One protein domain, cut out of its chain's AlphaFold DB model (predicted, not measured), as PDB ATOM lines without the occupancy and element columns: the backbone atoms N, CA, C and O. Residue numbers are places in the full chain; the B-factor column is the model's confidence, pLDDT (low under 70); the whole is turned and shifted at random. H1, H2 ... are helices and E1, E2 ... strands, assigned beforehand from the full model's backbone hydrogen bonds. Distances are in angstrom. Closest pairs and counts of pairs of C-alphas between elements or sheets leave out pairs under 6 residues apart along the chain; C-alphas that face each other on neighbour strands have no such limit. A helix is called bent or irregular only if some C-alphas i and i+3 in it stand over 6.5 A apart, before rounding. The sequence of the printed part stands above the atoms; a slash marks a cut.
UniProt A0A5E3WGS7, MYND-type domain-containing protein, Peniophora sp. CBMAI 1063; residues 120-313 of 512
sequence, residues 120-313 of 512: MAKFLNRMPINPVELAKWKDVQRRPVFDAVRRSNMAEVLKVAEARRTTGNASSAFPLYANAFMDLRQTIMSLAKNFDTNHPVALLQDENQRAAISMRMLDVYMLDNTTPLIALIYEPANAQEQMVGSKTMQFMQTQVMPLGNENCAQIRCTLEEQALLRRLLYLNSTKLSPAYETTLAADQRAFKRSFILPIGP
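AT A GLANCE: This is residues 120 to 313 of the 512 residues of the protein "MYND-type domain-containing protein" of Peniophora sp. CBMAI 1063 (UniProt A0A5E3WGS7). What shape does the domain take? A strongly twisted sheet of five strands, two of them (E2 and E3) long and bent, makes the middle of three layers: H6 and H8 cover one face, H7 the other, and the sheet curls round H6. H4 and H5 form a small arm at one end of the longest axis. What is it made of? The printed part has 194 residues, with named elements in the order H1 H2 H3 H4 H5 H6 E1 E2 E3 H7 E4 H8 H9 E5; the class is mixed, and so is the sheet, E4 E1 E2 E3 E5. It is compact, with a radius of gyration of the C-alphas of 17.1 A, and spans 53 by 41 by 28 A.

HOW THE PARTS SIT: How do the strands pair? E1 (residues 201 to 205), E2 (211 to 224) and E3 (227 to 238) form a meander, each the antiparallel neighbour of the one before; within hydrogen-bond range are N 204 and O 213, 2.9 A, and N 218 and O 231, 2.8 A. Edge strand E4 (264 to 268) is parallel to E1, with N 267 and O 203 at 2.9 A; edge strand E5 (304 to 308) is antiparallel to E3, with N 232 and O 306 at 3.0 A. Which longer helices are on the sheet? H8 (271 to 285) runs along the strands at a height of 8.3 A over the sheet, and H7 (247 to 259) is on the opposite face at 9.1 A; E3, H7 and E4 make a split strand-helix-strand unit, E1 and E2 between its strands, with a right-handed crossover. H6 (180 to 196) touches H8 with residues 180 to 184 alone, the closest C-alphas being those of Ala 180 and Glu 273, 4.5 A. Where are the others? H3 (145 to 149), over E3, touches H6, and H2 (137 to 140) is on the sheet too. H4 (154 to 167) touches H5 (170 to 173); these two, H1 (120 to 126) and H9 (290 to 295) are not on the sheet. How complete are the helix backbones? Each O i to N i+4 pair is within hydrogen-bond range in H3, H4, H6 and H8, against 6 of 9 in H7, 1 of 3 in H1 and 0 of 2 in H9, where O i to N i+3 gives 3 of 4 in H1 and 3 of 3 in H9; H2 and H5 are too short for such a pair.

IN THESE COORDINATES: Where are the anchors? H1 begins at C-alpha 120 (-4.357, -3.813, 25.762), and E5 ends at C-alpha 308 (4.972, -0.130, 21.372). Which elements are longest? E2 measures 34.4 A, E3 32.2 A and H6 24.2 A.

THE WHOLE: How far does it reach? The two farthest C-alphas, those of Thr 166 and Thr 294, are 53.8 A apart. Is it whole and confident? The printed part has no cut and no long link; pLDDT is under 70 at residues 239 to 245.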
ATOM      1  N   MET A 120      -4.183  -2.976  26.949       95.25
ATOM      2  CA  MET A 120      -4.357  -3.813  25.762       95.25
ATOM      3  C   MET A 120      -5.810  -4.287  25.590       95.25
ATOM      4  O   MET A 120      -6.262  -4.512  24.467       95.25
ATOM      5  N   ALA A 121      -6.552  -4.420  26.696       92.69
ATOM      6  CA  ALA A 121      -7.959  -4.819  26.699       92.69
ATOM      7  C   ALA A 121      -8.837  -3.877  25.856       92.69
ATOM      8  O   ALA A 121      -9.713  -4.348  25.131       92.69
ATOM      9  N   LYS A 122      -8.544  -2.566  25.876       93.88
ATOM     10  CA  LYS A 122      -9.256  -1.539  25.100       93.88
ATOM     11  C   LYS A 122      -9.183  -1.761  23.585       93.88
ATOM     12  O   LYS A 122     -10.057  -1.303  22.856       93.88
ATOM     13  N   PHE A 123      -8.159  -2.467  23.107       95.56
ATOM     14  CA  PHE A 123      -7.868  -2.622  21.680       95.56
ATOM     15  C   PHE A 123      -8.044  -4.058  21.168       95.56
ATOM     16  O   PHE A 123      -7.658  -4.344  20.037       95.56
ATOM     17  N   LEU A 124      -8.620  -4.972  21.961       92.62
ATOM     18  CA  LEU A 124      -8.763  -6.387  21.577       92.62
ATOM     19  C   LEU A 124      -9.555  -6.585  20.279       92.62
ATOM     20  O   LEU A 124      -9.211  -7.457  19.488       92.62
ATOM     21  N   ASN A 125     -10.562  -5.749  20.028       95.94
ATOM     22  CA  ASN A 125     -11.372  -5.779  18.808       95.94
ATOM     23  C   ASN A 125     -10.625  -5.319  17.543       95.94
ATOM     24  O   ASN A 125     -11.164  -5.436  16.448       95.94
ATOM     25  N   ARG A 126      -9.407  -4.785  17.683       95.75
ATOM     26  CA  ARG A 126      -8.542  -4.363  16.571       95.75
ATOM     27  C   ARG A 126      -7.373  -5.314  16.325       95.75
ATOM     28  O   ARG A 126      -6.477  -4.987  15.553       95.75
ATOM     29  N   MET A 127      -7.345  -6.451  17.019       94.81
ATOM     30  CA  MET A 127      -6.274  -7.435  16.910       94.81
ATOM     31  C   MET A 127      -6.700  -8.607  16.007       94.81
ATOM     32  O   MET A 127      -7.837  -9.063  16.119       94.81
ATOM     33  N   PRO A 128      -5.797  -9.147  15.167       97.19
ATOM     34  CA  PRO A 128      -4.419  -8.704  14.973       97.19
ATOM     35  C   PRO A 128      -4.349  -7.382  14.197       97.19
ATOM     36  O   PRO A 128      -5.112  -7.159  13.262       97.19
ATOM     37  N   ILE A 129      -3.425  -6.503  14.579       97.38
ATOM     38  CA  ILE A 129      -3.381  -5.138  14.062       97.38
ATOM     39  C   ILE A 129      -2.503  -5.011  12.824       97.38
ATOM     40  O   ILE A 129      -1.371  -5.494  12.812       97.38
ATOM     41  N   ASN A 130      -3.001  -4.328  11.795       98.12
ATOM     42  CA  ASN A 130      -2.202  -3.913  10.650       98.12
ATOM     43  C   ASN A 130      -1.904  -2.405  10.739       98.12
ATOM     44  O   ASN A 130      -2.791  -1.602  10.453       98.12
ATOM     45  N   PRO A 131      -0.689  -1.989  11.148       98.06
ATOM     46  CA  PRO A 131      -0.369  -0.577  11.329       98.06
ATOM     47  C   PRO A 131      -0.648   0.296  10.101       98.06
ATOM     48  O   PRO A 131      -1.155   1.397  10.268       98.06
ATOM     49  N   VAL A 132      -0.404  -0.192   8.877       97.38
ATOM     50  CA  VAL A 132      -0.580   0.625   7.658       97.38
ATOM     51  C   VAL A 132      -2.040   0.956   7.326       97.38
ATOM     52  O   VAL A 132      -2.289   1.841   6.516       97.38
ATOM     53  N   GLU A 133      -3.002   0.258   7.934       97.75
ATOM     54  CA  GLU A 133      -4.436   0.546   7.785       97.75
ATOM     55  C   GLU A 133      -4.903   1.665   8.731       97.75
ATOM     56  O   GLU A 133      -6.032   2.143   8.634       97.75
ATOM     57  N   LEU A 134      -4.045   2.089   9.660       97.75
ATOM     58  CA  LEU A 134      -4.327   3.163  10.600       97.75
ATOM     59  C   LEU A 134      -3.864   4.509  10.039       97.75
ATOM     60  O   LEU A 134      -2.878   4.607   9.308       97.75
ATOM     61  N   ALA A 135      -4.526   5.582  10.466       97.81
ATOM     62  CA  ALA A 135      -4.056   6.930  10.179       97.81
ATOM     63  C   ALA A 135      -2.707   7.191  10.870       97.81
ATOM     64  O   ALA A 135      -2.509   6.811  12.031       97.81
ATOM     65  N   LYS A 136      -1.785   7.866  10.180       97.88
ATOM     66  CA  LYS A 136      -0.504   8.260  10.776       97.88
ATOM     67  C   LYS A 136      -0.717   9.342  11.823       97.88
ATOM     68  O   LYS A 136      -1.544  10.239  11.664       97.88
ATOM     69  N   TRP A 137       0.070   9.273  12.889       97.19
ATOM     70  CA  TRP A 137      -0.041  10.172  14.030       97.19
ATOM     71  C   TRP A 137       0.142  11.632  13.624       97.19
ATOM     72  O   TRP A 137      -0.728  12.450  13.899       97.19
ATOM     73  N   LYS A 138       1.223  11.936  12.901       94.88
ATOM     74  CA  LYS A 138       1.570  13.296  12.460       94.88
ATOM     75  C   LYS A 138       0.545  13.935  11.512       94.88
ATOM     76  O   LYS A 138       0.469  15.158  11.443       94.88
ATOM     77  N   ASP A 139      -0.233  13.119  10.799       94.50
ATOM     78  CA  ASP A 139      -1.200  13.604   9.809       94.50
ATOM     79  C   ASP A 139      -2.496  14.074  10.489       94.50
ATOM     80  O   ASP A 139      -3.152  15.003  10.021       94.50
ATOM     81  N   VAL A 140      -2.860  13.454  11.617       91.69
ATOM     82  CA  VAL A 140      -4.101  13.748  12.352       91.69
ATOM     83  C   VAL A 140      -3.844  14.601  13.591       91.69
ATOM     84  O   VAL A 140      -4.612  15.508  13.910       91.69
ATOM     85  N   GLN A 141      -2.768  14.306  14.315       90.81
ATOM     86  CA  GLN A 141      -2.436  14.908  15.596       90.81
ATOM     87  C   GLN A 141      -1.222  15.820  15.440       90.81
ATOM     88  O   GLN A 141      -0.136  15.389  15.067       90.81
ATOM     89  N   ARG A 142      -1.386  17.095  15.808       89.75
ATOM     90  CA  ARG A 142      -0.283  18.073  15.820       89.75
ATOM     91  C   ARG A 142       0.587  18.002  17.077       89.75
ATOM     92  O   ARG A 142       1.547  18.755  17.193       89.75
ATOM     93  N   ARG A 143       0.222  17.160  18.050       95.44
ATOM     94  CA  ARG A 143       0.962  17.029  19.311       95.44
ATOM     95  C   ARG A 143       2.125  16.034  19.166       95.44
ATOM     96  O   ARG A 143       1.915  14.997  18.526       95.44
ATOM     97  N   PRO A 144       3.289  16.297  19.791       97.31
ATOM     98  CA  PRO A 144       4.425  15.376  19.786       97.31
ATOM     99  C   PRO A 144       4.042  13.972  20.266       97.31
ATOM    100  O   PRO A 144       3.191  13.814  21.153       97.31
ATOM    101  N   VAL A 145       4.675  12.943  19.700       97.69
ATOM    102  CA  VAL A 145       4.490  11.554  20.137       97.69
ATOM    103  C   VAL A 145       4.934  11.406  21.592       97.69
ATOM    104  O   VAL A 145       4.252  10.730  22.363       97.69
ATOM    105  N   PHE A 146       6.002  12.101  21.995       97.56
ATOM    106  CA  PHE A 146       6.503  12.164  23.369       97.56
ATOM    107  C   PHE A 146       5.402  12.496  24.382       97.56
ATOM    108  O   PHE A 146       5.205  11.764  25.352       97.56
ATOM    109  N   ASP A 147       4.625  13.552  24.141       96.19
ATOM    110  CA  ASP A 147       3.532  13.939  25.037       96.19
ATOM    111  C   ASP A 147       2.407  12.904  25.034       96.19
ATOM    112  O   ASP A 147       1.791  12.622  26.064       96.19
ATOM    113  N   ALA A 148       2.156  12.300  23.875       96.12
ATOM    114  CA  ALA A 148       1.107  11.316  23.690       96.12
ATOM    115  C   ALA A 148       1.423   9.945  24.303       96.12
ATOM    116  O   ALA A 148       0.479   9.204  24.582       96.12
ATOM    117  N   VAL A 149       2.696   9.601  24.538       97.06
ATOM    118  CA  VAL A 149       3.097   8.357  25.224       97.06
ATOM    119  C   VAL A 149       3.195   8.495  26.738       97.06
ATOM    120  O   VAL A 149       3.194   7.485  27.441       97.06
ATOM    121  N   ARG A 150       3.231   9.721  27.271       95.12
ATOM    122  CA  ARG A 150       3.275   9.945  28.718       95.12
ATOM    123  C   ARG A 150       2.008   9.415  29.376       95.12
ATOM    124  O   ARG A 150       0.884   9.769  29.016       95.12
ATOM    125  N   ARG A 151       2.194   8.548  30.363       93.88
ATOM    126  CA  ARG A 151       1.145   8.032  31.242       93.88
ATOM    127  C   ARG A 151       1.637   8.216  32.664       93.88
ATOM    128  O   ARG A 151       2.784   7.888  32.948       93.88
ATOM    129  N   SER A 152       0.800   8.774  33.524       92.00
ATOM    130  CA  SER A 152       1.103   8.960  34.938       92.00
ATOM    131  C   SER A 152      -0.192   8.923  35.740       92.00
ATOM    132  O   SER A 152      -1.276   9.100  35.177       92.00
ATOM    133  N   ASN A 153      -0.073   8.668  37.036       90.94
ATOM    134  CA  ASN A 153      -1.178   8.719  37.985       90.94
ATOM    135  C   ASN A 153      -0.935   9.825  39.026       90.94
ATOM    136  O   ASN A 153       0.127  10.451  39.064       90.94
ATOM    137  N   MET A 154      -1.932  10.099  39.864       89.12
ATOM    138  CA  MET A 154      -1.832  11.171  40.857       89.12
ATOM    139  C   MET A 154      -0.748  10.881  41.904       89.12
ATOM    140  O   MET A 154      -0.048  11.800  42.317       89.12
ATOM    141  N   ALA A 155      -0.572   9.620  42.307       90.25
ATOM    142  CA  ALA A 155       0.452   9.226  43.273       90.25
ATOM    143  C   ALA A 155       1.868   9.574  42.780       90.25
ATOM    144  O   ALA A 155       2.673  10.133  43.524       90.25
ATOM    145  N   GLU A 156       2.160   9.321  41.504       93.50
ATOM    146  CA  GLU A 156       3.425   9.703  40.875       93.50
ATOM    147  C   GLU A 156       3.599  11.219  40.805       93.50
ATOM    148  O   GLU A 156       4.676  11.722  41.122       93.50
ATOM    149  N   VAL A 157       2.546  11.953  40.434       93.12
ATOM    150  CA  VAL A 157       2.569  13.424  40.397       93.12
ATOM    151  C   VAL A 157       2.863  13.996  41.784       93.12
ATOM    152  O   VAL A 157       3.701  14.891  41.909       93.12
ATOM    153  N   LEU A 158       2.231  13.460  42.832       93.88
ATOM    154  CA  LEU A 158       2.478  13.860  44.217       93.88
ATOM    155  C   LEU A 158       3.915  13.550  44.644       93.88
ATOM    156  O   LEU A 158       4.564  14.417  45.227       93.88
ATOM    157  N   LYS A 159       4.448  12.377  44.286       94.44
ATOM    158  CA  LYS A 159       5.840  12.002  44.575       94.44
ATOM    159  C   LYS A 159       6.846  12.924  43.873       94.44
ATOM    160  O   LYS A 159       7.840  13.324  44.472       94.44
ATOM    161  N   VAL A 160       6.579  13.309  42.623       95.25
ATOM    162  CA  VAL A 160       7.391  14.294  41.884       95.25
ATOM    163  C   VAL A 160       7.324  15.671  42.538       95.25
ATOM    164  O   VAL A 160       8.348  16.339  42.679       95.25
ATOM    165  N   ALA A 161       6.134  16.101  42.961       95.88
ATOM    166  CA  ALA A 161       5.956  17.371  43.656       95.88
ATOM    167  C   ALA A 161       6.666  17.379  45.020       95.88
ATOM    168  O   ALA A 161       7.253  18.388  45.404       95.88
ATOM    169  N   GLU A 162       6.641  16.264  45.749       95.94
ATOM    170  CA  GLU A 162       7.385  16.088  46.994       95.94
ATOM    171  C   GLU A 162       8.895  16.149  46.768       95.94
ATOM    172  O   GLU A 162       9.547  16.960  47.414       95.94
ATOM    173  N   ALA A 163       9.435  15.392  45.808       95.88
ATOM    174  CA  ALA A 163      10.854  15.440  45.458       95.88
ATOM    175  C   ALA A 163      11.300  16.858  45.081       95.88
ATOM    176  O   ALA A 163      12.279  17.369  45.614       95.88
ATOM    177  N   ARG A 164      10.523  17.561  44.247       95.94
ATOM    178  CA  ARG A 164      10.812  18.961  43.906       95.94
ATOM    179  C   ARG A 164      10.834  19.869  45.140       95.94
ATOM    180  O   ARG A 164      11.659  20.772  45.193       95.94
ATOM    181  N   ARG A 165       9.952  19.647  46.120       96.56
ATOM    182  CA  ARG A 165       9.932  20.429  47.368       96.56
ATOM    183  C   ARG A 165      11.115  20.113  48.283       96.56
ATOM    184  O   ARG A 165      11.612  21.028  48.927       96.56
ATOM    185  N   THR A 166      11.537  18.853  48.369       97.06
ATOM    186  CA  THR A 166      12.551  18.410  49.341       97.06
ATOM    187  C   THR A 166      13.977  18.486  48.807       97.06
ATOM    188  O   THR A 166      14.878  18.843  49.559       97.06
ATOM    189  N   THR A 167      14.200  18.181  47.528       96.06
ATOM    190  CA  THR A 167      15.537  18.136  46.907       96.06
ATOM    191  C   THR A 167      15.764  19.245  45.880       96.06
ATOM    192  O   THR A 167      16.880  19.405  45.395       96.06
ATOM    193  N   GLY A 168      14.717  19.981  45.488       96.19
ATOM    194  CA  GLY A 168      14.759  20.901  44.345       96.19
ATOM    195  C   GLY A 168      14.751  20.194  42.983       96.19
ATOM    196  O   GLY A 168      14.598  20.849  41.954       96.19
ATOM    197  N   ASN A 169      14.850  18.861  42.954       93.88
ATOM    198  CA  ASN A 169      14.988  18.078  41.736       93.88
ATOM    199  C   ASN A 169      13.836  17.073  41.575       93.88
ATOM    200  O   ASN A 169      13.723  16.083  42.290       93.88
ATOM    201  N   ALA A 170      12.996  17.289  40.562       92.62
ATOM    202  CA  ALA A 170      11.887  16.394  40.237       92.62
ATOM    203  C   ALA A 170      12.338  14.972  39.841       92.62
ATOM    204  O   ALA A 170      11.594  14.018  40.077       92.62
ATOM    205  N   SER A 171      13.532  14.808  39.254       90.81
ATOM    206  CA  SER A 171      14.018  13.493  38.816       90.81
ATOM    207  C   SER A 171      14.392  12.582  39.986       90.81
ATOM    208  O   SER A 171      14.338  11.361  39.843       90.81
ATOM    209  N   SER A 172      14.645  13.132  41.182       94.19
ATOM    210  CA  SER A 172      14.944  12.319  42.367       94.19
ATOM    211  C   SER A 172      13.736  11.519  42.878       94.19
ATOM    212  O   SER A 172      13.907  10.624  43.701       94.19
ATOM    213  N   ALA A 173      12.516  11.793  42.392       94.31
ATOM    214  CA  ALA A 173      11.333  10.982  42.700       94.31
ATOM    215  C   ALA A 173      11.438   9.547  42.151       94.31
ATOM    216  O   ALA A 173      10.908   8.603  42.751       94.31
ATOM    217  N   PHE A 174      12.110   9.395  41.007       94.88
ATOM    218  CA  PHE A 174      12.271   8.142  40.277       94.88
ATOM    219  C   PHE A 174      13.695   8.073  39.712       94.88
ATOM    220  O   PHE A 174      13.892   8.351  38.527       94.88
ATOM    221  N   PRO A 175      14.689   7.755  40.562       93.88
ATOM    222  CA  PRO A 175      16.073   7.652  40.123       93.88
ATOM    223  C   PRO A 175      16.220   6.567  39.052       93.88
ATOM    224  O   PRO A 175      15.602   5.504  39.155       93.88
ATOM    225  N   LEU A 176      17.055   6.848  38.047       92.94
ATOM    226  CA  LEU A 176      17.375   5.904  36.978       92.94
ATOM    227  C   LEU A 176      17.953   4.613  37.560       92.94
ATOM    228  O   LEU A 176      18.728   4.645  38.519       92.94
ATOM    229  N   TYR A 177      17.608   3.485  36.945       94.06
ATOM    230  CA  TYR A 177      18.152   2.159  37.250       94.06
ATOM    231  C   TYR A 177      17.740   1.601  38.619       94.06
ATOM    232  O   TYR A 177      18.252   0.565  39.046       94.06
ATOM    233  N   ALA A 178      16.821   2.270  39.322       94.44
ATOM    234  CA  ALA A 178      16.316   1.823  40.618       94.44
ATOM    235  C   ALA A 178      15.076   0.926  40.497       94.44
ATOM    236  O   ALA A 178      14.825   0.092  41.366       94.44
ATOM    237  N   ASN A 179      14.279   1.099  39.440       95.94
ATOM    238  CA  ASN A 179      13.086   0.299  39.192       95.94
ATOM    239  C   ASN A 179      12.947   0.056  37.687       95.94
ATOM    240  O   ASN A 179      12.564   0.952  36.939       95.94
ATOM    241  N   ALA A 180      13.165  -1.195  37.278       96.62
ATOM    242  CA  ALA A 180      13.180  -1.602  35.875       96.62
ATOM    243  C   ALA A 180      11.907  -1.233  35.090       96.62
ATOM    244  O   ALA A 180      11.969  -1.026  33.879       96.62
ATOM    245  N   PHE A 181      10.744  -1.155  35.746       97.69
ATOM    246  CA  PHE A 181       9.496  -0.773  35.088       97.69
ATOM    247  C   PHE A 181       9.373   0.746  34.898       97.69
ATOM    248  O   PHE A 181       8.896   1.201  33.856       97.69
ATOM    249  N   MET A 182       9.832   1.538  35.869       97.00
ATOM    250  CA  MET A 182       9.952   2.990  35.703       97.00
ATOM    251  C   MET A 182      10.971   3.339  34.619       97.00
ATOM    252  O   MET A 182      10.673   4.177  33.767       97.00
ATOM    253  N   ASP A 183      12.110   2.644  34.601       97.25
ATOM    254  CA  ASP A 183      13.144   2.812  33.578       97.25
ATOM    255  C   ASP A 183      12.594   2.462  32.187       97.25
ATOM    256  O   ASP A 183      12.699   3.262  31.261       97.25
ATOM    257  N   LEU A 184      11.863   1.344  32.054       98.19
ATOM    258  CA  LEU A 184      11.190   0.972  30.802       98.19
ATOM    259  C   LEU A 184      10.277   2.091  30.279       98.19
ATOM    260  O   LEU A 184      10.265   2.384  29.082       98.19
ATOM    261  N   ARG A 185       9.488   2.715  31.161       97.50
ATOM    262  CA  ARG A 185       8.589   3.818  30.785       97.50
ATOM    263  C   ARG A 185       9.373   5.030  30.293       97.50
ATOM    264  O   ARG A 185       8.994   5.625  29.284       97.50
ATOM    265  N   GLN A 186      10.474   5.368  30.958       96.38
ATOM    266  CA  GLN A 186      11.364   6.451  30.537       96.38
ATOM    267  C   GLN A 186      12.082   6.132  29.220       96.38
ATOM    268  O   GLN A 186      12.225   7.018  28.378       96.38
ATOM    269  N   THR A 187      12.446   4.874  28.983       98.06
ATOM    270  CA  THR A 187      12.990   4.413  27.703       98.06
ATOM    271  C   THR A 187      11.968   4.553  26.581       98.06
ATOM    272  O   THR A 187      12.294   5.109  25.538       98.06
ATOM    273  N   ILE A 188      10.702   4.174  26.791       98.50
ATOM    274  CA  ILE A 188       9.634   4.393  25.795       98.50
ATOM    275  C   ILE A 188       9.423   5.886  25.514       98.50
ATOM    276  O   ILE A 188       9.260   6.280  24.360       98.50
ATOM    277  N   MET A 189       9.460   6.727  26.550       97.75
ATOM    278  CA  MET A 189       9.411   8.180  26.378       97.75
ATOM    279  C   MET A 189      10.617   8.702  25.586       97.75
ATOM    280  O   MET A 189      10.447   9.534  24.698       97.75
ATOM    281  N   SER A 190      11.816   8.192  25.855       97.62
ATOM    282  CA  SER A 190      13.038   8.568  25.136       97.62
ATOM    283  C   SER A 190      12.962   8.166  23.666       97.62
ATOM    284  O   SER A 190      13.244   8.987  22.802       97.62
ATOM    285  N   LEU A 191      12.473   6.960  23.363       98.06
ATOM    286  CA  LEU A 191      12.208   6.518  21.991       98.06
ATOM    287  C   LEU A 191      11.225   7.454  21.275       98.06
ATOM    288  O   LEU A 191      11.501   7.898  20.166       98.06
ATOM    289  N   ALA A 192      10.118   7.825  21.921       98.25
ATOM    290  CA  ALA A 192       9.157   8.764  21.342       98.25
ATOM    291  C   ALA A 192       9.767  10.154  21.080       98.25
ATOM    292  O   ALA A 192       9.560  10.717  20.009       98.25
ATOM    293  N   LYS A 193      10.568  10.682  22.017       97.56
ATOM    294  CA  LYS A 193      11.293  11.954  21.843       97.56
ATOM    295  C   LYS A 193      12.303  11.879  20.694       97.56
ATOM    296  O   LYS A 193      12.415  12.815  19.904       97.56
ATOM    297  N   ASN A 194      13.027  10.770  20.590       97.12
ATOM    298  CA  ASN A 194      13.979  10.532  19.509       97.12
ATOM    299  C   ASN A 194      13.253  10.496  18.161       97.12
ATOM    300  O   ASN A 194      13.678  11.156  17.221       97.12
ATOM    301  N   PHE A 195      12.093   9.838  18.084       96.69
ATOM    302  CA  PHE A 195      11.265   9.856  16.881       96.69
ATOM    303  C   PHE A 195      10.804  11.271  16.502       96.69
ATOM    304  O   PHE A 195      10.967  11.675  15.353       96.69
ATOM    305  N   ASP A 196      10.287  12.046  17.464       97.12
ATOM    306  CA  ASP A 196       9.853  13.434  17.237       97.12
ATOM    307  C   ASP A 196      11.000  14.338  16.747       97.12
ATOM    308  O   ASP A 196      10.772  15.289  16.002       97.12
ATOM    309  N   THR A 197      12.240  14.029  17.138       96.00
ATOM    310  CA  THR A 197      13.457  14.757  16.736       96.00
ATOM    311  C   THR A 197      14.171  14.133  15.533       96.00
ATOM    312  O   THR A 197      15.309  14.490  15.256       96.00
ATOM    313  N   ASN A 198      13.509  13.232  14.798       95.69
ATOM    314  CA  ASN A 198      14.032  12.571  13.597       95.69
ATOM    315  C   ASN A 198      15.255  11.650  13.829       95.69
ATOM    316  O   ASN A 198      16.045  11.420  12.918       95.69
ATOM    317  N   HIS A 199      15.351  11.047  15.014       95.69
ATOM    318  CA  HIS A 199      16.288   9.976  15.374       95.69
ATOM    319  C   HIS A 199      15.522   8.641  15.490       95.69
ATOM    320  O   HIS A 199      15.206   8.183  16.592       95.69
ATOM    321  N   PRO A 200      15.135   7.999  14.369       96.19
ATOM    322  CA  PRO A 200      14.248   6.837  14.394       96.19
ATOM    323  C   PRO A 200      14.936   5.556  14.880       96.19
ATOM    324  O   PRO A 200      14.264   4.543  15.072       96.19
ATOM    325  N   VAL A 201      16.260   5.562  15.045       96.50
ATOM    326  CA  VAL A 201      17.038   4.388  15.435       96.50
ATOM    327  C   VAL A 201      17.560   4.556  16.851       96.50
ATOM    328  O   VAL A 201      18.034   5.626  17.225       96.50
ATOM    329  N   ALA A 202      17.482   3.484  17.634       96.19
ATOM    330  CA  ALA A 202      18.017   3.446  18.980       96.19
ATOM    331  C   ALA A 202      18.808   2.161  19.235       96.19
ATOM    332  O   ALA A 202      18.395   1.063  18.845       96.19
ATOM    333  N   LEU A 203      19.931   2.313  19.930       94.19
ATOM    334  CA  LEU A 203      20.721   1.231  20.495       94.19
ATOM    335  C   LEU A 203      20.586   1.280  22.016       94.19
ATOM    336  O   LEU A 203      21.105   2.179  22.673       94.19
ATOM    337  N   LEU A 204      19.872   0.304  22.566       95.88
ATOM    338  CA  LEU A 204      19.700   0.160  24.002       95.88
ATOM    339  C   LEU A 204      20.782  -0.782  24.514       95.88
ATOM    340  O   LEU A 204      20.862  -1.899  24.013       95.88
ATOM    341  N   GLN A 205      21.602  -0.368  25.476       92.88
ATOM    342  CA  GLN A 205      22.736  -1.169  25.947       92.88
ATOM    343  C   GLN A 205      22.931  -1.048  27.463       92.88
ATOM    344  O   GLN A 205      22.685   0.013  28.038       92.88
ATOM    345  N   ASP A 206      23.360  -2.128  28.125       91.88
ATOM    346  CA  ASP A 206      23.733  -2.045  29.541       91.88
ATOM    347  C   ASP A 206      25.120  -1.435  29.724       91.88
ATOM    348  O   ASP A 206      25.948  -1.458  28.819       91.88
ATOM    349  N   GLU A 207      25.389  -0.907  30.920       90.19
ATOM    350  CA  GLU A 207      26.662  -0.246  31.252       90.19
ATOM    351  C   GLU A 207      27.888  -1.100  30.909       90.19
ATOM    352  O   GLU A 207      28.909  -0.585  30.464       90.19
ATOM    353  N   ASN A 208      27.774  -2.418  31.088       88.44
ATOM    354  CA  ASN A 208      28.862  -3.358  30.841       88.44
ATOM    355  C   ASN A 208      28.831  -3.948  29.423       88.44
ATOM    356  O   ASN A 208      29.573  -4.888  29.151       88.44
ATOM    357  N   GLN A 209      27.949  -3.450  28.550       86.44
ATOM    358  CA  GLN A 209      27.813  -3.870  27.153       86.44
ATOM    359  C   GLN A 209      27.559  -5.375  26.958       86.44
ATOM    360  O   GLN A 209      27.823  -5.939  25.898       86.44
ATOM    361  N   ARG A 210      27.006  -6.037  27.976       86.00
ATOM    362  CA  ARG A 210      26.709  -7.471  27.997       86.00
ATOM    363  C   ARG A 210      25.500  -7.832  27.142       86.00
ATOM    364  O   ARG A 210      25.405  -8.960  26.658       86.00
ATOM    365  N   ALA A 211      24.554  -6.913  27.008       89.81
ATOM    366  CA  ALA A 211      23.356  -7.089  26.212       89.81
ATOM    367  C   ALA A 211      22.954  -5.771  25.553       89.81
ATOM    368  O   ALA A 211      23.131  -4.688  26.124       89.81
ATOM    369  N   ALA A 212      22.412  -5.884  24.345       91.81
ATOM    370  CA  ALA A 212      21.893  -4.749  23.611       91.81
ATOM    371  C   ALA A 212      20.589  -5.085  22.881       91.81
ATOM    372  O   ALA A 212      20.302  -6.241  22.568       91.81
ATOM    373  N   ILE A 213      19.803  -4.061  22.569       94.94
ATOM    374  CA  ILE A 213      18.646  -4.149  21.681       94.94
ATOM    375  C   ILE A 213      18.810  -3.051  20.639       94.94
ATOM    376  O   ILE A 213      18.739  -1.868  20.962       94.94
ATOM    377  N   SER A 214      19.040  -3.447  19.390       95.19
ATOM    378  CA  SER A 214      19.008  -2.516  18.260       95.19
ATOM    379  C   SER A 214      17.573  -2.406  17.767       95.19
ATOM    380  O   SER A 214      16.919  -3.432  17.573       95.19
ATOM    381  N   MET A 215      17.057  -1.195  17.583       97.56
ATOM    382  CA  MET A 215      15.690  -0.995  17.106       97.56
ATOM    383  C   MET A 215      15.548   0.219  16.203       97.56
ATOM    384  O   MET A 215      16.245   1.214  16.365       97.56
ATOM    385  N   ARG A 216      14.613   0.129  15.257       97.81
ATOM    386  CA  ARG A 216      14.251   1.208  14.339       97.81
ATOM    387  C   ARG A 216      12.744   1.387  14.359       97.81
ATOM    388  O   ARG A 216      11.998   0.469  14.020       97.81
ATOM    389  N   MET A 217      12.318   2.582  14.734       98.31
ATOM    390  CA  MET A 217      10.945   3.049  14.622       98.31
ATOM    391  C   MET A 217      10.657   3.330  13.149       98.31
ATOM    392  O   MET A 217      11.382   4.073  12.489       98.31
ATOM    393  N   LEU A 218       9.634   2.669  12.620       97.75
ATOM    394  CA  LEU A 218       9.259   2.752  11.212       97.75
ATOM    395  C   LEU A 218       8.285   3.904  10.978       97.75
ATOM    396  O   LEU A 218       8.488   4.707  10.076       97.75
ATOM    397  N   ASP A 219       7.239   3.979  11.799       98.12
ATOM    398  CA  ASP A 219       6.262   5.068  11.790       98.12
ATOM    399  C   ASP A 219       5.443   5.043  13.092       98.12
ATOM    400  O   ASP A 219       5.518   4.087  13.877       98.12
ATOM    401  N   VAL A 220       4.633   6.078  13.306       98.44
ATOM    402  CA  VAL A 220       3.701   6.167  14.432       98.44
ATOM    403  C   VAL A 220       2.284   6.332  13.907       98.44
ATOM    404  O   VAL A 220       1.984   7.233  13.126       98.44
ATOM    405  N   TYR A 221       1.396   5.468  14.380       98.44
ATOM    406  CA  TYR A 221       0.009   5.378  13.948       98.44
ATOM    407  C   TYR A 221      -0.951   5.721  15.081       98.44
ATOM    408  O   TYR A 221      -0.616   5.624  16.259       98.44
ATOM    409  N   MET A 222      -2.167   6.118  14.734       97.75
ATOM    410  CA  MET A 222      -3.208   6.481  15.683       97.75
ATOM    411  C   MET A 222      -4.138   5.287  15.937       97.75
ATOM    412  O   MET A 222      -4.932   4.915  15.073       97.75
ATOM    413  N   LEU A 223      -4.081   4.694  17.136       96.75
ATOM    414  CA  LEU A 223      -5.083   3.702  17.553       96.75
ATOM    415  C   LEU A 223      -6.406   4.373  17.889       96.75
ATOM    416  O   LEU A 223      -7.466   3.988  17.418       96.75
ATOM    417  N   ASP A 224      -6.345   5.405  18.707       95.62
ATOM    418  CA  ASP A 224      -7.459   6.298  18.972       95.62
ATOM    419  C   ASP A 224      -6.912   7.722  19.050       95.62
ATOM    420  O   ASP A 224      -5.703   7.934  18.953       95.62
ATOM    421  N   ASN A 225      -7.787   8.698  19.277       94.56
ATOM    422  CA  ASN A 225      -7.416  10.115  19.318       94.56
ATOM    423  C   ASN A 225      -6.321  10.449  20.355       94.56
ATOM    424  O   ASN A 225      -5.768  11.547  20.343       94.56
ATOM    425  N   THR A 226      -6.011   9.530  21.272       94.19
ATOM    426  CA  THR A 226      -5.096   9.740  22.397       94.19
ATOM    427  C   THR A 226      -3.933   8.748  22.477       94.19
ATOM    428  O   THR A 226      -2.997   8.982  23.249       94.19
ATOM    429  N   THR A 227      -3.958   7.671  21.693       97.00
ATOM    430  CA  THR A 227      -3.050   6.530  21.847       97.00
ATOM    431  C   THR A 227      -2.229   6.320  20.578       97.00
ATOM    432  O   THR A 227      -2.748   5.773  19.598       97.00
ATOM    433  N   PRO A 228      -0.950   6.734  20.580       98.06
ATOM    434  CA  PRO A 228      -0.034   6.403  19.500       98.06
ATOM    435  C   PRO A 228       0.356   4.920  19.559       98.06
ATOM    436  O   PRO A 228       0.512   4.346  20.637       98.06
ATOM    437  N   LEU A 229       0.557   4.312  18.397       98.44
ATOM    438  CA  LEU A 229       1.200   3.016  18.212       98.44
ATOM    439  C   LEU A 229       2.497   3.251  17.451       98.44
ATOM    440  O   LEU A 229       2.467   3.669  16.297       98.44
ATOM    441  N   ILE A 230       3.631   2.982  18.092       98.62
ATOM    442  CA  ILE A 230       4.955   3.109  17.478       98.62
ATOM    443  C   ILE A 230       5.289   1.767  16.833       98.62
ATOM    444  O   ILE A 230       5.589   0.804  17.541       98.62
ATOM    445  N   ALA A 231       5.200   1.677  15.507       98.62
ATOM    446  CA  ALA A 231       5.546   0.465  14.775       98.62
ATOM    447  C   ALA A 231       7.061   0.402  14.581       98.62
ATOM    448  O   ALA A 231       7.683   1.395  14.205       98.62
ATOM    449  N   LEU A 232       7.670  -0.756  14.834       98.56
ATOM    450  CA  LEU A 232       9.126  -0.872  14.825       98.56
ATOM    451  C   LEU A 232       9.618  -2.256  14.411       98.56
ATOM    452  O   LEU A 232       8.887  -3.251  14.451       98.56
ATOM    453  N   ILE A 233      10.900  -2.308  14.068       98.25
ATOM    454  CA  ILE A 233      11.687  -3.538  13.970       98.25
ATOM    455  C   ILE A 233      12.808  -3.518  15.004       98.25
ATOM    456  O   ILE A 233      13.290  -2.450  15.384       98.25
ATOM    457  N   TYR A 234      13.218  -4.692  15.470       97.56
ATOM    458  CA  TYR A 234      14.273  -4.822  16.465       97.56
ATOM    459  C   TYR A 234      15.067  -6.119  16.314       97.56
ATOM    460  O   TYR A 234      14.572  -7.116  15.787       97.56
ATOM    461  N   GLU A 235      16.287  -6.103  16.842       95.12
ATOM    462  CA  GLU A 235      17.154  -7.266  16.975       95.12
ATOM    463  C   GLU A 235      17.853  -7.223  18.348       95.12
ATOM    464  O   GLU A 235      18.636  -6.303  18.615       95.12
ATOM    465  N   PRO A 236      17.557  -8.166  19.263       92.94
ATOM    466  CA  PRO A 236      18.303  -8.296  20.507       92.94
ATOM    467  C   PRO A 236      19.677  -8.923  20.238       92.94
ATOM    468  O   PRO A 236      19.799  -9.808  19.400       92.94
ATOM    469  N   ALA A 237      20.688  -8.503  20.990       88.56
ATOM    470  CA  ALA A 237      22.041  -9.035  20.943       88.56
ATOM    471  C   ALA A 237      22.513  -9.372  22.360       88.56
ATOM    472  O   ALA A 237      22.293  -8.605  23.299       88.56
ATOM    473  N   ASN A 238      23.204 -10.497  22.517       82.00
ATOM    474  CA  ASN A 238      23.966 -10.803  23.727       82.00
ATOM    475  C   ASN A 238      25.475 -10.705  23.435       82.00
ATOM    476  O   ASN A 238      25.892 -10.822  22.284       82.00
ATOM    477  N   ALA A 239      26.297 -10.492  24.467       68.25
ATOM    478  CA  ALA A 239      27.754 -10.346  24.346       68.25
ATOM    479  C   ALA A 239      28.435 -11.486  23.574       68.25
ATOM    480  O   ALA A 239      29.486 -11.289  22.973       68.25
ATOM    481  N   GLN A 240      27.841 -12.679  23.585       62.00
ATOM    482  CA  GLN A 240      28.397 -13.861  22.941       62.00
ATOM    483  C   GLN A 240      28.148 -13.872  21.420       62.00
ATOM    484  O   GLN A 240      28.924 -14.464  20.676       62.00
ATOM    485  N   GLU A 241      27.108 -13.180  20.948       62.06
ATOM    486  CA  GLU A 241      26.740 -13.051  19.531       62.06
ATOM    487  C   GLU A 241      27.389 -11.840  18.834       62.06
ATOM    488  O   GLU A 241      27.305 -11.712  17.616       62.06
ATOM    489  N   GLN A 242      28.052 -10.937  19.562       55.22
ATOM    490  CA  GLN A 242      28.480  -9.637  19.025       55.22
ATOM    491  C   GLN A 242      29.663  -9.673  18.038       55.22
ATOM    492  O   GLN A 242      29.898  -8.669  17.373       55.22
ATOM    493  N   MET A 243      30.410 -10.774  17.900       49.97
ATOM    494  CA  MET A 243      31.768 -10.663  17.344       49.97
ATOM    495  C   MET A 243      31.935 -10.913  15.833       49.97
ATOM    496  O   MET A 243      32.761 -10.225  15.248       49.97
ATOM    497  N   VAL A 244      31.185 -11.785  15.139       51.19
ATOM    498  CA  VAL A 244      31.344 -11.944  13.668       51.19
ATOM    499  C   VAL A 244      30.064 -12.494  13.015       51.19
ATOM    500  O   VAL A 244      29.629 -13.595  13.339       51.19
ATOM    501  N   GLY A 245      29.468 -11.754  12.069       61.44
ATOM    502  CA  GLY A 245      28.366 -12.247  11.218       61.44
ATOM    503  C   GLY A 245      26.968 -12.280  11.852       61.44
ATOM    504  O   GLY A 245      26.088 -12.982  11.356       61.44
ATOM    505  N   SER A 246      26.741 -11.547  12.943       77.25
ATOM    506  CA  SER A 246      25.441 -11.522  13.618       77.25
ATOM    507  C   SER A 246      24.412 -10.649  12.898       77.25
ATOM    508  O   SER A 246      24.743  -9.660  12.239       77.25
ATOM    509  N   LYS A 247      23.128 -10.983  13.076       87.69
ATOM    510  CA  LYS A 247      22.003 -10.152  12.616       87.69
ATOM    511  C   LYS A 247      22.084  -8.717  13.138       87.69
ATOM    512  O   LYS A 247      21.617  -7.807  12.468       87.69
ATOM    513  N   THR A 248      22.719  -8.494  14.286       85.88
ATOM    514  CA  THR A 248      22.996  -7.154  14.814       85.88
ATOM    515  C   THR A 248      23.904  -6.358  13.884       85.88
ATOM    516  O   THR A 248      23.589  -5.215  13.574       85.88
ATOM    517  N   MET A 249      24.984  -6.948  13.362       86.38
ATOM    518  CA  MET A 249      25.843  -6.255  12.396       86.38
ATOM    519  C   MET A 249      25.080  -5.941  11.105       86.38
ATOM    520  O   MET A 249      25.182  -4.833  10.579       86.38
ATOM    521  N   GLN A 250      24.249  -6.878  10.637       91.00
ATOM    522  CA  GLN A 250      23.353  -6.646   9.503       91.00
ATOM    523  C   GLN A 250      22.361  -5.505   9.790       91.00
ATOM    524  O   GLN A 250      22.108  -4.675   8.917       91.00
ATOM    525  N   PHE A 251      21.825  -5.421  11.011       92.25
ATOM    526  CA  PHE A 251      20.961  -4.325  11.443       92.25
ATOM    527  C   PHE A 251      21.707  -2.993  11.389       92.25
ATOM    528  O   PHE A 251      21.222  -2.045  10.777       92.25
ATOM    529  N   MET A 252      22.920  -2.927  11.945       89.38
ATOM    530  CA  MET A 252      23.735  -1.711  11.912       89.38
ATOM    531  C   MET A 252      24.030  -1.278  10.466       89.38
ATOM    532  O   MET A 252      23.849  -0.112  10.125       89.38
ATOM    533  N   GLN A 253      24.407  -2.211   9.589       90.88
ATOM    534  CA  GLN A 253      24.713  -1.914   8.185       90.88
ATOM    535  C   GLN A 253      23.498  -1.455   7.376       90.88
ATOM    536  O   GLN A 253      23.623  -0.561   6.546       90.88
ATOM    537  N   THR A 254      22.332  -2.067   7.586       92.81
ATOM    538  CA  THR A 254      21.147  -1.829   6.736       92.81
ATOM    539  C   THR A 254      20.193  -0.781   7.301       92.81
ATOM    540  O   THR A 254      19.492  -0.124   6.538       92.81
ATOM    541  N   GLN A 255      20.154  -0.600   8.624       93.56
ATOM    542  CA  GLN A 255      19.187   0.274   9.293       93.56
ATOM    543  C   GLN A 255      19.825   1.522   9.915       93.56
ATOM    544  O   GLN A 255      19.156   2.549   9.973       93.56
ATOM    545  N   VAL A 256      21.084   1.454  10.370       88.88
ATOM    546  CA  VAL A 256      21.761   2.577  11.054       88.88
ATOM    547  C   VAL A 256      22.637   3.363  10.083       88.88
ATOM    548  O   VAL A 256      22.408   4.551   9.878       88.88
ATOM    549  N   MET A 257      23.613   2.707   9.446       90.38
ATOM    550  CA  MET A 257      24.593   3.367   8.572       90.38
ATOM    551  C   MET A 257      23.965   4.226   7.458       90.38
ATOM    552  O   MET A 257      24.466   5.330   7.250       90.38
ATOM    553  N   PRO A 258      22.866   3.820   6.785       92.44
ATOM    554  CA  PRO A 258      22.256   4.641   5.736       92.44
ATOM    555  C   PRO A 258      21.649   5.953   6.243       92.44
ATOM    556  O   PRO A 258      21.453   6.874   5.456       92.44
ATOM    557  N   LEU A 259      21.333   6.039   7.538       88.56
ATOM    558  CA  LEU A 259      20.831   7.258   8.167       88.56
ATOM    559  C   LEU A 259      21.967   8.123   8.729       88.56
ATOM    560  O   LEU A 259      21.731   9.278   9.053       88.56
ATOM    561  N   GLY A 260      23.190   7.601   8.836       86.56
ATOM    562  CA  GLY A 260      24.299   8.258   9.525       86.56
ATOM    563  C   GLY A 260      24.265   8.041  11.042       86.56
ATOM    564  O   GLY A 260      23.205   7.903  11.654       86.56
ATOM    565  N   ASN A 261      25.448   8.006  11.662       79.69
ATOM    566  CA  ASN A 261      25.601   7.693  13.089       79.69
ATOM    567  C   ASN A 261      24.917   8.712  14.013       79.69
ATOM    568  O   ASN A 261      24.480   8.340  15.096       79.69
ATOM    569  N   GLU A 262      24.794   9.966  13.573       83.25
ATOM    570  CA  GLU A 262      24.128  11.037  14.326       83.25
ATOM    571  C   GLU A 262      22.642  10.736  14.567       83.25
ATOM    572  O   GLU A 262      22.095  11.156  15.576       83.25
ATOM    573  N   ASN A 263      22.010   9.922  13.711       86.31
ATOM    574  CA  ASN A 263      20.595   9.553  13.818       86.31
ATOM    575  C   ASN A 263      20.335   8.304  14.686       86.31
ATOM    576  O   ASN A 263      19.202   7.811  14.742       86.31
ATOM    577  N   CYS A 264      21.369   7.775  15.352       91.44
ATOM    578  CA  CYS A 264      21.280   6.621  16.242       91.44
ATOM    579  C   CYS A 264      21.378   7.057  17.706       91.44
ATOM    580  O   CYS A 264      22.457   7.362  18.211       91.44
ATOM    581  N   ALA A 265      20.251   7.040  18.412       92.56
ATOM    582  CA  ALA A 265      20.233   7.351  19.829       92.56
ATOM    583  C   ALA A 265      20.794   6.187  20.658       92.56
ATOM    584  O   ALA A 265      20.339   5.048  20.543       92.56
ATOM    585  N   GLN A 266      21.743   6.469  21.545       92.56
ATOM    586  CA  GLN A 266      22.220   5.493  22.523       92.56
ATOM    587  C   GLN A 266      21.441   5.649  23.827       92.56
ATOM    588  O   GLN A 266      21.404   6.728  24.411       92.56
ATOM    589  N   ILE A 267      20.809   4.569  24.285       95.44
ATOM    590  CA  ILE A 267      20.025   4.556  25.522       95.44
ATOM    591  C   ILE A 267      20.647   3.536  26.472       95.44
ATOM    592  O   ILE A 267      20.661   2.331  26.214       95.44
ATOM    593  N   ARG A 268      21.155   4.016  27.605       95.62
ATOM    594  CA  ARG A 268      21.682   3.147  28.657       95.62
ATOM    595  C   ARG A 268      20.533   2.558  29.472       95.62
ATOM    596  O   ARG A 268      19.713   3.312  29.983       95.62
ATOM    597  N   CYS A 269      20.512   1.237  29.628       94.56
ATOM    598  CA  CYS A 269      19.427   0.503  30.286       94.56
ATOM    599  C   CYS A 269      19.938  -0.653  31.159       94.56
ATOM    600  O   CYS A 269      21.016  -1.196  30.926       94.56
ATOM    601  N   THR A 270      19.171  -1.061  32.171       95.56
ATOM    602  CA  THR A 270      19.527  -2.239  32.994       95.56
ATOM    603  C   THR A 270      19.202  -3.555  32.278       95.56
ATOM    604  O   THR A 270      18.453  -3.582  31.301       95.56
ATOM    605  N   LEU A 271      19.737  -4.686  32.756       94.06
ATOM    606  CA  LEU A 271      19.393  -5.993  32.175       94.06
ATOM    607  C   LEU A 271      17.927  -6.360  32.432       94.06
ATOM    608  O   LEU A 271      17.287  -6.998  31.595       94.06
ATOM    609  N   GLU A 272      17.401  -5.964  33.585       95.06
ATOM    610  CA  GLU A 272      16.023  -6.154  34.018       95.06
ATOM    611  C   GLU A 272      15.065  -5.333  33.146       95.06
ATOM    612  O   GLU A 272      14.068  -5.858  32.647       95.06
ATOM    613  N   GLU A 273      15.408  -4.074  32.877       96.81
ATOM    614  CA  GLU A 273      14.683  -3.209  31.945       96.81
ATOM    615  C   GLU A 273      14.689  -3.786  30.520       96.81
ATOM    616  O   GLU A 273      13.634  -3.920  29.894       96.81
ATOM    617  N   GLN A 274      15.854  -4.220  30.018       95.69
ATOM    618  CA  GLN A 274      15.951  -4.891  28.717       95.69
ATOM    619  C   GLN A 274      15.144  -6.196  28.673       95.69
ATOM    620  O   GLN A 274      14.605  -6.561  27.626       95.69
ATOM    621  N   ALA A 275      15.065  -6.941  29.779       95.44
ATOM    622  CA  ALA A 275      14.246  -8.147  29.867       95.44
ATOM    623  C   ALA A 275      12.751  -7.813  29.741       95.44
ATOM    624  O   ALA A 275      12.069  -8.431  28.919       95.44
ATOM    625  N   LEU A 276      12.263  -6.795  30.463       96.88
ATOM    626  CA  LEU A 276      10.885  -6.315  30.324       96.88
ATOM    627  C   LEU A 276      10.586  -5.835  28.904       96.88
ATOM    628  O   LEU A 276       9.570  -6.226  28.328       96.88
ATOM    629  N   LEU A 277      11.475  -5.032  28.315       97.75
ATOM    630  CA  LEU A 277      11.282  -4.503  26.969       97.75
ATOM    631  C   LEU A 277      11.261  -5.615  25.916       97.75
ATOM    632  O   LEU A 277      10.366  -5.644  25.078       97.75
ATOM    633  N   ARG A 278      12.190  -6.578  25.966       96.44
ATOM    634  CA  ARG A 278      12.175  -7.730  25.045       96.44
ATOM    635  C   ARG A 278      10.893  -8.536  25.178       96.44
ATOM    636  O   ARG A 278      10.332  -8.948  24.161       96.44
ATOM    637  N   ARG A 279      10.419  -8.742  26.410       96.81
ATOM    638  CA  ARG A 279       9.172  -9.461  26.666       96.81
ATOM    639  C   ARG A 279       7.974  -8.714  26.086       96.81
ATOM    640  O   ARG A 279       7.171  -9.319  25.380       96.81
ATOM    641  N   LEU A 280       7.886  -7.409  26.328       98.00
ATOM    642  CA  LEU A 280       6.871  -6.524  25.760       98.00
ATOM    643  C   LEU A 280       6.866  -6.585  24.227       98.00
ATOM    644  O   LEU A 280       5.831  -6.851  23.618       98.00
ATOM    645  N   LEU A 281       8.032  -6.386  23.605       98.00
ATOM    646  CA  LEU A 281       8.189  -6.410  22.153       98.00
ATOM    647  C   LEU A 281       7.781  -7.765  21.569       98.00
ATOM    648  O   LEU A 281       7.089  -7.817  20.551       98.00
ATOM    649  N   TYR A 282       8.136  -8.865  22.227       96.62
ATOM    650  CA  TYR A 282       7.683 -10.184  21.814       96.62
ATOM    651  C   TYR A 282       6.154 -10.323  21.895       96.62
ATOM    652  O   TYR A 282       5.528 -10.721  20.914       96.62
ATOM    653  N   LEU A 283       5.529  -9.952  23.017       96.06
ATOM    654  CA  LEU A 283       4.072 -10.048  23.189       96.06
ATOM    655  C   LEU A 283       3.303  -9.209  22.164       96.06
ATOM    656  O   LEU A 283       2.250  -9.628  21.678       96.06
ATOM    657  N   ASN A 284       3.842  -8.049  21.798       98.19
ATOM    658  CA  ASN A 284       3.231  -7.196  20.785       98.19
ATOM    659  C   ASN A 284       3.467  -7.721  19.369       98.19
ATOM    660  O   ASN A 284       2.574  -7.622  18.531       98.19
ATOM    661  N   SER A 285       4.593  -8.388  19.105       97.19
ATOM    662  CA  SER A 285       4.836  -9.021  17.802       97.19
ATOM    663  C   SER A 285       3.770 -10.062  17.446       97.19
ATOM    664  O   SER A 285       3.326 -10.124  16.302       97.19
ATOM    665  N   THR A 286       3.273 -10.817  18.438       96.12
ATOM    666  CA  THR A 286       2.220 -11.829  18.227       96.12
ATOM    667  C   THR A 286       0.841 -11.226  17.957       96.12
ATOM    668  O   THR A 286      -0.098 -11.952  17.655       96.12
ATOM    669  N   LYS A 287       0.699  -9.906  18.121       97.12
ATOM    670  CA  LYS A 287      -0.546  -9.166  17.905       97.12
ATOM    671  C   LYS A 287      -0.563  -8.428  16.566       97.12
ATOM    672  O   LYS A 287      -1.570  -7.805  16.250       97.12
ATOM    673  N   LEU A 288       0.519  -8.482  15.790       97.75
ATOM    674  CA  LEU A 288       0.575  -7.904  14.449       97.75
ATOM    675  C   LEU A 288      -0.108  -8.813  13.426       97.75
ATOM    676  O   LEU A 288       0.053 -10.032  13.447       97.75
ATOM    677  N   SER A 289      -0.830  -8.200  12.494       97.94
ATOM    678  CA  SER A 289      -1.376  -8.876  11.324       97.94
ATOM    679  C   SER A 289      -0.236  -9.408  10.451       97.94
ATOM    680  O   SER A 289       0.715  -8.667  10.177       97.94
ATOM    681  N   PRO A 290      -0.315 -10.655   9.950       96.56
ATOM    682  CA  PRO A 290       0.633 -11.161   8.962       96.56
ATOM    683  C   PRO A 290       0.713 -10.284   7.705       96.56
ATOM    684  O   PRO A 290       1.782 -10.170   7.116       96.56
ATOM    685  N   ALA A 291      -0.378  -9.602   7.333       97.25
ATOM    686  CA  ALA A 291      -0.406  -8.689   6.190       97.25
ATOM    687  C   ALA A 291       0.546  -7.493   6.349       97.25
ATOM    688  O   ALA A 291       1.003  -6.943   5.355       97.25
ATOM    689  N   TYR A 292       0.912  -7.115   7.577       97.06
ATOM    690  CA  TYR A 292       1.882  -6.044   7.788       97.06
ATOM    691  C   TYR A 292       3.278  -6.420   7.264       97.06
ATOM    692  O   TYR A 292       4.002  -5.569   6.758       97.06
ATOM    693  N   GLU A 293       3.657  -7.701   7.309       93.56
ATOM    694  CA  GLU A 293       4.968  -8.176   6.843       93.56
ATOM    695  C   GLU A 293       5.220  -7.890   5.363       93.56
ATOM    696  O   GLU A 293       6.329  -7.518   4.973       93.56
ATOM    697  N   THR A 294       4.186  -8.035   4.537       94.81
ATOM    698  CA  THR A 294       4.301  -7.832   3.091       94.81
ATOM    699  C   THR A 294       4.521  -6.361   2.740       94.81
ATOM    700  O   THR A 294       5.097  -6.070   1.693       94.81
ATOM    701  N   THR A 295       4.156  -5.441   3.637       95.81
ATOM    702  CA  THR A 295       4.366  -3.994   3.468       95.81
ATOM    703  C   THR A 295       5.790  -3.548   3.795       95.81
ATOM    704  O   THR A 295       6.221  -2.492   3.337       95.81
ATOM    705  N   LEU A 296       6.538  -4.351   4.560       96.62
ATOM    706  CA  LEU A 296       7.910  -4.030   4.951       96.62
ATOM    707  C   LEU A 296       8.881  -4.215   3.784       96.62
ATOM    708  O   LEU A 296       8.708  -5.116   2.956       96.62
ATOM    709  N   ALA A 297       9.936  -3.403   3.761       96.31
ATOM    710  CA  ALA A 297      11.034  -3.565   2.814       96.31
ATOM    711  C   ALA A 297      11.803  -4.877   3.068       96.31
ATOM    712  O   ALA A 297      11.776  -5.438   4.166       96.31
ATOM    713  N   ALA A 298      12.478  -5.402   2.041       95.25
ATOM    714  CA  ALA A 298      13.131  -6.713   2.109       95.25
ATOM    715  C   ALA A 298      14.206  -6.797   3.210       95.25
ATOM    716  O   ALA A 298      14.307  -7.811   3.897       95.25
ATOM    717  N   ASP A 299      14.959  -5.718   3.413       93.50
ATOM    718  CA  ASP A 299      15.957  -5.566   4.472       93.50
ATOM    719  C   ASP A 299      15.323  -5.489   5.869       93.50
ATOM    720  O   ASP A 299      15.893  -5.992   6.831       93.50
ATOM    721  N   GLN A 300      14.110  -4.947   5.985       95.19
ATOM    722  CA  GLN A 300      13.369  -4.862   7.248       95.19
ATOM    723  C   GLN A 300      12.755  -6.205   7.667       95.19
ATOM    724  O   GLN A 300      12.687  -6.507   8.859       95.19
ATOM    725  N   ARG A 301      12.335  -7.038   6.704       95.00
ATOM    726  CA  ARG A 301      11.745  -8.368   6.967       95.00
ATOM    727  C   ARG A 301      12.718  -9.350   7.628       95.00
ATOM    728  O   ARG A 301      12.281 -10.342   8.201       95.00
ATOM    729  N   ALA A 302      14.025  -9.087   7.568       93.75
ATOM    730  CA  ALA A 302      15.045  -9.923   8.204       93.75
ATOM    731  C   ALA A 302      15.028  -9.858   9.748       93.75
ATOM    732  O   ALA A 302      15.590 -10.744  10.415       93.75
ATOM    733  N   PHE A 303      14.378  -8.829  10.306       95.50
ATOM    734  CA  PHE A 303      14.368  -8.501  11.731       95.50
ATOM    735  C   PHE A 303      13.017  -8.785  12.391       95.50
ATOM    736  O   PHE A 303      11.985  -8.942  11.733       95.50
ATOM    737  N   LYS A 304      13.008  -8.843  13.728       96.31
ATOM    738  CA  LYS A 304      11.766  -9.037  14.481       96.31
ATOM    739  C   LYS A 304      10.911  -7.775  14.366       96.31
ATOM    740  O   LYS A 304      11.387  -6.673  14.616       96.31
ATOM    741  N   ARG A 305       9.632  -7.933  14.026       97.50
ATOM    742  CA  ARG A 305       8.649  -6.838  13.955       97.50
ATOM    743  C   ARG A 305       7.845  -6.744  15.241       97.50
ATOM    744  O   ARG A 305       7.491  -7.764  15.823       97.50
ATOM    745  N   SER A 306       7.538  -5.533  15.679       98.38
ATOM    746  CA  SER A 306       6.707  -5.306  16.857       98.38
ATOM    747  C   SER A 306       6.073  -3.916  16.821       98.38
ATOM    748  O   SER A 306       6.194  -3.172  15.846       98.38
ATOM    749  N   PHE A 307       5.382  -3.569  17.897       98.62
ATOM    750  CA  PHE A 307       4.940  -2.218  18.171       98.62
ATOM    751  C   PHE A 307       5.006  -1.917  19.669       98.62
ATOM    752  O   PHE A 307       4.976  -2.816  20.515       98.62
ATOM    753  N   ILE A 308       5.061  -0.631  20.001       98.62
ATOM    754  CA  ILE A 308       4.972  -0.130  21.372       98.62
ATOM    755  C   ILE A 308       3.715   0.728  21.496       98.62
ATOM    756  O   ILE A 308       3.476   1.626  20.689       98.62
ATOM    757  N   LEU A 309       2.927   0.440  22.531       98.44
ATOM    758  CA  LEU A 309       1.890   1.328  23.047       98.44
ATOM    759  C   LEU A 309       2.415   2.041  24.298       98.44
ATOM    760  O   LEU A 309       3.285   1.480  24.977       98.44
ATOM    761  N   PRO A 310       1.865   3.220  24.637       97.94
ATOM    762  CA  PRO A 310       2.118   3.893  25.904       97.94
ATOM    763  C   PRO A 310       1.972   2.931  27.086       97.94
ATOM    764  O   PRO A 310       1.018   2.157  27.135       97.94
ATOM    765  N   ILE A 311       2.907   2.998  28.034       97.31
ATOM    766  CA  ILE A 311       2.892   2.180  29.250       97.31
ATOM    767  C   ILE A 311       2.594   3.073  30.448       97.31
ATOM    768  O   ILE A 311       3.336   4.016  30.733       97.31
ATOM    769  N   GLY A 312       1.500   2.770  31.139       95.56
ATOM    770  CA  GLY A 312       1.095   3.411  32.384       95.56
ATOM    771  C   GLY A 312       1.396   2.572  33.624       95.56
ATOM    772  O   GLY A 312       1.718   1.388  33.510       95.56
ATOM    773  N   PRO A 313       1.300   3.184  34.816       95.44
ATOM    774  CA  PRO A 313       1.290   2.434  36.064       95.44
ATOM    775  C   PRO A 313       0.078   1.500  36.112       95.44
ATOM    776  O   PRO A 313      -0.957   1.791  35.509       95.44
TER     777      PRO A 313